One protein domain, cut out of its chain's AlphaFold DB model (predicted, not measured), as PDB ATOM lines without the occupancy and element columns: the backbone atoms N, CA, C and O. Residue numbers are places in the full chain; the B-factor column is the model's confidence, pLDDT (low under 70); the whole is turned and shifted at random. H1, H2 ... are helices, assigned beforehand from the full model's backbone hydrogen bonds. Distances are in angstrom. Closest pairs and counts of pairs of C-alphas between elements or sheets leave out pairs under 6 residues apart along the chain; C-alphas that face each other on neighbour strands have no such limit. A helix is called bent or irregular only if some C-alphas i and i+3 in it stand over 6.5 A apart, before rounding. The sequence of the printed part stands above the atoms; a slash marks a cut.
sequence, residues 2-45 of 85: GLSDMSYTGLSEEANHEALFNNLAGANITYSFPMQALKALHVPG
ATOM      1  N   GLY A   2     127.212 102.353 163.475       54.84
ATOM      2  CA  GLY A   2     127.991 102.360 164.706       54.84
ATOM      3  C   GLY A   2     128.056 103.762 165.298       54.84
ATOM      4  O   GLY A   2     128.373 104.719 164.602       54.84
ATOM      5  N   LEU A   3     127.776 103.872 166.595       53.94
ATOM      6  CA  LEU A   3     128.000 105.084 167.391       53.94
ATOM      7  C   LEU A   3     129.491 105.478 167.455       53.94
ATOM      8  O   LEU A   3     129.815 106.610 167.792       53.94
ATOM      9  N   SER A   4     130.390 104.539 167.142       58.88
ATOM     10  CA  SER A   4     131.833 104.664 167.350       58.88
ATOM     11  C   SER A   4     132.488 105.757 166.505       58.88
ATOM     12  O   SER A   4     133.344 106.479 167.013       58.88
ATOM     13  N   ASP A   5     132.099 105.915 165.240       65.25
ATOM     14  CA  ASP A   5     132.944 106.651 164.288       65.25
ATOM     15  C   ASP A   5     132.970 108.168 164.545       65.25
ATOM     16  O   ASP A   5     133.947 108.833 164.213       65.25
ATOM     17  N   MET A   6     131.952 108.723 165.216       80.94
ATOM     18  CA  MET A   6     131.934 110.147 165.592       80.94
ATOM     19  C   MET A   6     132.585 110.453 166.940       80.94
ATOM     20  O   MET A   6     132.742 111.616 167.292       80.94
ATOM     21  N   SER A   7     133.021 109.450 167.703       80.62
ATOM     22  CA  SER A   7     133.676 109.701 168.997       80.62
ATOM     23  C   SER A   7     135.002 110.475 168.880       80.62
ATOM     24  O   SER A   7     135.494 110.994 169.876       80.62
ATOM     25  N   TYR A   8     135.558 110.587 167.665       87.25
ATOM     26  CA  TYR A   8     136.790 111.325 167.362       87.25
ATOM     27  C   TYR A   8     136.555 112.645 166.613       87.25
ATOM     28  O   TYR A   8     137.517 113.291 166.199       87.25
ATOM     29  N   THR A   9     135.303 113.074 166.426       89.62
ATOM     30  CA  THR A   9     135.004 114.361 165.769       89.62
ATOM     31  C   THR A   9     134.959 115.533 166.752       89.62
ATOM     32  O   THR A   9     134.991 116.687 166.328       89.62
ATOM     33  N   GLY A  10     134.927 115.251 168.056       88.94
ATOM     34  CA  GLY A  10     135.026 116.232 169.135       88.94
ATOM     35  C   GLY A  10     134.680 115.621 170.492       88.94
ATOM     36  O   GLY A  10     134.202 114.487 170.572       88.94
ATOM     37  N   LEU A  11     134.918 116.374 171.565       88.50
ATOM     38  CA  LEU A  11     134.571 115.987 172.935       88.50
ATOM     39  C   LEU A  11     133.576 116.985 173.524       88.50
ATOM     40  O   LEU A  11     133.779 118.187 173.418       88.50
ATOM     41  N   SER A  12     132.517 116.486 174.169       84.56
ATOM     42  CA  SER A  12     131.587 117.339 174.928       84.56
ATOM     43  C   SER A  12     132.317 118.029 176.084       84.56
ATOM     44  O   SER A  12     133.177 117.423 176.723       84.56
ATOM     45  N   GLU A  13     131.985 119.280 176.382       82.75
ATOM     46  CA  GLU A  13     132.649 120.021 177.461       82.75
ATOM     47  C   GLU A  13     132.239 119.517 178.855       82.75
ATOM     48  O   GLU A  13     133.007 119.612 179.811       82.75
ATOM     49  N   GLU A  14     131.048 118.931 178.970       85.88
ATOM     50  CA  GLU A  14     130.414 118.548 180.233       85.88
ATOM     51  C   GLU A  14     130.818 117.150 180.727       85.88
ATOM     52  O   GLU A  14     130.562 116.791 181.879       85.88
ATOM     53  N   ALA A  15     131.427 116.331 179.866       86.81
ATOM     54  CA  ALA A  15     131.733 114.936 180.165       86.81
ATOM     55  C   ALA A  15     133.119 114.740 180.812       86.81
ATOM     56  O   ALA A  15     134.120 115.353 180.436       86.81
ATOM     57  N   ASN A  16     133.204 113.799 181.761       89.94
ATOM     58  CA  ASN A  16     134.474 113.366 182.346       89.94
ATOM     59  C   ASN A  16     135.149 112.303 181.460       89.94
ATOM     60  O   ASN A  16     135.047 111.097 181.698       89.94
ATOM     61  N   HIS A  17     135.842 112.765 180.421       88.19
ATOM     62  CA  HIS A  17     136.492 111.900 179.428       88.19
ATOM     63  C   HIS A  17     137.635 111.056 179.980       88.19
ATOM     64  O   HIS A  17     137.918 109.996 179.437       88.19
ATOM     65  N   GLU A  18     138.300 111.502 181.045       87.44
ATOM     66  CA  GLU A  18     139.378 110.732 181.671       87.44
ATOM     67  C   GLU A  18     138.818 109.490 182.370       87.44
ATOM     68  O   GLU A  18     139.313 108.383 182.164       87.44
ATOM     69  N   ALA A  19     137.717 109.649 183.112       89.31
ATOM     70  CA  ALA A  19     136.998 108.521 183.691       89.31
ATOM     71  C   ALA A  19     136.464 107.569 182.608       89.31
ATOM     72  O   ALA A  19     136.569 106.354 182.760       89.31
ATOM     73  N   LEU A  20     135.933 108.093 181.498       86.81
ATOM     74  CA  LEU A  20     135.478 107.268 180.370       86.81
ATOM     75  C   LEU A  20     136.639 106.503 179.718       86.81
ATOM     76  O   LEU A  20     136.530 105.297 179.500       86.81
ATOM     77  N   PHE A  21     137.761 107.174 179.454       87.31
ATOM     78  CA  PHE A  21     138.932 106.564 178.828       87.31
ATOM     79  C   PHE A  21     139.562 105.475 179.700       87.31
ATOM     80  O   PHE A  21     139.892 104.408 179.191       87.31
ATOM     81  N   ASN A  22     139.667 105.696 181.012       87.62
ATOM     82  CA  ASN A  22     140.237 104.714 181.940       87.62
ATOM     83  C   ASN A  22     139.424 103.408 182.027       87.62
ATOM     84  O   ASN A  22     139.930 102.413 182.538       87.62
ATOM     85  N   ASN A  23     138.191 103.389 181.509       89.69
ATOM     86  CA  ASN A  23     137.379 102.179 181.391       89.69
ATOM     87  C   ASN A  23     137.569 101.431 180.055       89.69
ATOM     88  O   ASN A  23     136.976 100.366 179.870       89.69
ATOM     89  N   LEU A  24     138.370 101.944 179.113       87.56
ATOM     90  CA  LEU A  24     138.667 101.234 177.869       87.56
ATOM     91  C   LEU A  24     139.680 100.111 178.106       87.56
ATOM     92  O   LEU A  24     140.735 100.298 178.716       87.56
ATOM     93  N   ALA A  25     139.390  98.937 177.548       89.69
ATOM     94  CA  ALA A  25     140.332  97.828 177.548       89.69
ATOM     95  C   ALA A  25     141.628  98.231 176.823       89.69
ATOM     96  O   ALA A  25     141.599  98.657 175.670       89.69
ATOM     97  N   GLY A  26     142.767  98.095 177.506       89.62
ATOM     98  CA  GLY A  26     144.074  98.458 176.954       89.62
ATOM     99  C   GLY A  26     144.407  99.956 176.995       89.62
ATOM    100  O   GLY A  26     145.449 100.347 176.459       89.62
ATOM    101  N   ALA A  27     143.588 100.788 177.650       89.94
ATOM    102  CA  ALA A  27     143.910 102.190 177.911       89.94
ATOM    103  C   ALA A  27     145.279 102.324 178.595       89.94
ATOM    104  O   ALA A  27     145.549 101.673 179.601       89.94
ATOM    105  N   ASN A  28     146.151 103.158 178.027       87.50
ATOM    106  CA  ASN A  28     147.533 103.393 178.463       87.50
ATOM    107  C   ASN A  28     148.449 102.155 178.465       87.50
ATOM    108  O   ASN A  28     149.562 102.227 178.980       87.50
ATOM    109  N   ILE A  29     148.016 101.040 177.868       91.94
ATOM    110  CA  ILE A  29     148.827  99.826 177.691       91.94
ATOM    111  C   ILE A  29     149.094  99.603 176.204       91.94
ATOM    112  O   ILE A  29     150.241  99.536 175.774       91.94
ATOM    113  N   THR A  30     148.026  99.504 175.415       93.75
ATOM    114  CA  THR A  30     148.080  99.293 173.962       93.75
ATOM    115  C   THR A  30     147.588 100.508 173.187       93.75
ATOM    116  O   THR A  30     147.839 100.612 171.988       93.75
ATOM    117  N   TYR A  31     146.897 101.431 173.859       89.44
ATOM    118  CA  TYR A  31     146.330 102.616 173.243       89.44
ATOM    119  C   TYR A  31     146.384 103.831 174.173       89.44
ATOM    120  O   TYR A  31     145.913 103.772 175.309       89.44
ATOM    121  N   SER A  32     146.916 104.948 173.679       89.94
ATOM    122  CA  SER A  32     146.909 106.242 174.371       89.94
ATOM    123  C   SER A  32     145.846 107.145 173.757       89.94
ATOM    124  O   SER A  32     145.925 107.481 172.577       89.94
ATOM    125  N   PHE A  33     144.853 107.558 174.546       88.50
ATOM    126  CA  PHE A  33     143.765 108.390 174.038       88.50
ATOM    127  C   PHE A  33     144.212 109.838 173.808       88.50
ATOM    128  O   PHE A  33     144.716 110.478 174.737       88.50
ATOM    129  N   PRO A  34     144.010 110.395 172.599       90.44
ATOM    130  CA  PRO A  34     144.508 111.715 172.222       90.44
ATOM    131  C   PRO A  34     143.600 112.844 172.742       90.44
ATOM    132  O   PRO A  34     143.118 113.679 171.981       90.44
ATOM    133  N   MET A  35     143.389 112.889 174.061       89.25
ATOM    134  CA  MET A  35     142.456 113.793 174.746       89.25
ATOM    135  C   MET A  35     142.597 115.255 174.309       89.25
ATOM    136  O   MET A  35     141.617 115.894 173.947       89.25
ATOM    137  N   GLN A  36     143.819 115.794 174.340       89.50
ATOM    138  CA  GLN A  36     144.046 117.215 174.060       89.50
ATOM    139  C   GLN A  36     143.796 117.563 172.591       89.50
ATOM    140  O   GLN A  36     143.225 118.609 172.299       89.50
ATOM    141  N   ALA A  37     144.170 116.671 171.668       91.12
ATOM    142  CA  ALA A  37     143.891 116.861 170.249       91.12
ATOM    143  C   ALA A  37     142.382 116.814 169.971       91.12
ATOM    144  O   ALA A  37     141.870 117.630 169.212       91.12
ATOM    145  N   LEU A  38     141.657 115.906 170.632       90.88
ATOM    146  CA  LEU A  38     140.209 115.784 170.488       90.88
ATOM    147  C   LEU A  38     139.439 116.957 171.104       90.88
ATOM    148  O   LEU A  38     138.450 117.385 170.522       90.88
ATOM    149  N   LYS A  39     139.906 117.532 172.220       88.25
ATOM    150  CA  LYS A  39     139.339 118.777 172.780       88.25
ATOM    151  C   LYS A  39     139.478 119.973 171.836       88.25
ATOM    152  O   LYS A  39     138.675 120.895 171.898       88.25
ATOM    153  N   ALA A  40     140.501 119.978 170.983       90.88
ATOM    154  CA  ALA A  40     140.688 121.027 169.985       90.88
ATOM    155  C   ALA A  40     139.787 120.845 168.746       90.88
ATOM    156  O   ALA A  40     139.622 121.786 167.970       90.88
ATOM    157  N   LEU A  41     139.204 119.658 168.548       90.62
ATOM    158  CA  LEU A  41     138.341 119.345 167.412       90.62
ATOM    159  C   LEU A  41     136.872 119.606 167.747       90.62
ATOM    160  O   LEU A  41     136.349 119.129 168.748       90.62
ATOM    161  N   HIS A  42     136.200 120.319 166.847       88.94
ATOM    162  CA  HIS A  42     134.757 120.552 166.881       88.94
ATOM    163  C   HIS A  42     134.190 120.364 165.476       88.94
ATOM    164  O   HIS A  42     133.767 121.313 164.815       88.94
ATOM    165  N   VAL A  43     134.267 119.131 164.976       90.69
ATOM    166  CA  VAL A  43     133.830 118.798 163.620       90.69
ATOM    167  C   VAL A  43     132.362 118.365 163.667       90.69
ATOM    168  O   VAL A  43     132.060 117.327 164.261       90.69
ATOM    169  N   PRO A  44     131.432 119.124 163.053       87.31
ATOM    170  CA  PRO A  44     130.049 118.685 162.944       87.31
ATOM    171  C   PRO A  44     129.986 117.432 162.066       87.31
ATOM    172  O   PRO A  44     130.564 117.386 160.980       87.31
ATOM    173  N   GLY A  45     129.275 116.413 162.540       85.56
ATOM    174  CA  GLY A  45     129.150 115.129 161.863       85.56
ATOM    175  C   GLY A  45     127.708 114.640 161.847       85.56
ATOM    176  O   GLY A  45     126.907 114.972 162.721       85.56
TER     177      GLY A  45
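AT A GLANCE: This is residues 2 to 45 of the 85 residues of the protein "Peptidase M20/M25/M40 family protein" of Clostridium sp. CAG:226 (UniProt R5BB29). The printed part has little regular structure: three very short helices are strung on a loosely looping chain that swings out beyond H2, where residues 25 to 31 stick out, and folds back to H3. Look for 44 residues with H1, H2 and H3 in that order and no named strand; the named elements hold only 14 residues, all helix. The whole is only just compact, close to loose, with a radius of gyration of the C-alphas of 10.8 A, and spans 30 by 22 by 16 A.

HOW THE PARTS SIT: Start at H2, residues 17 to 21, and look across to H3, residues 35 to 39: they are close but not clearly touching, the closest C-alphas, of His 17 and Met 35, being 7.8 A apart. H3 is also close to but not clearly touching H1, residues 5 to 8, with the closest C-alphas, of Tyr 8 and Leu 38, 6.4 A apart. H1 and H2 are apart. In H2 and H3 every O i to N i+4 pair is within hydrogen-bond range; H1 is too short for such a pair, and its 1 O i to N i+3 pair is not within range.

IN THESE COORDINATES: Find C-alpha 17 at (136.492, 111.900, 179.428); from there H2 runs 5.9 A to C-alpha 21. H3 runs 6.2 A to C-alpha 39 at (139.339, 118.777, 172.780). H1 begins at C-alpha 5, (132.944, 106.651, 164.288), and is only just irregular: C-alphas 5 and 8 are 6.8 A apart.

THE WHOLE: The two C-alphas farthest apart, of Ile 29 and Pro 44, lie 30.4 A from each other. The printed part has no cut; the link from H2 to H3 is long, with 13 residues, and that from H1 to H2 is short. Confidence is low, with pLDDT under 70, at residues 2 to 5.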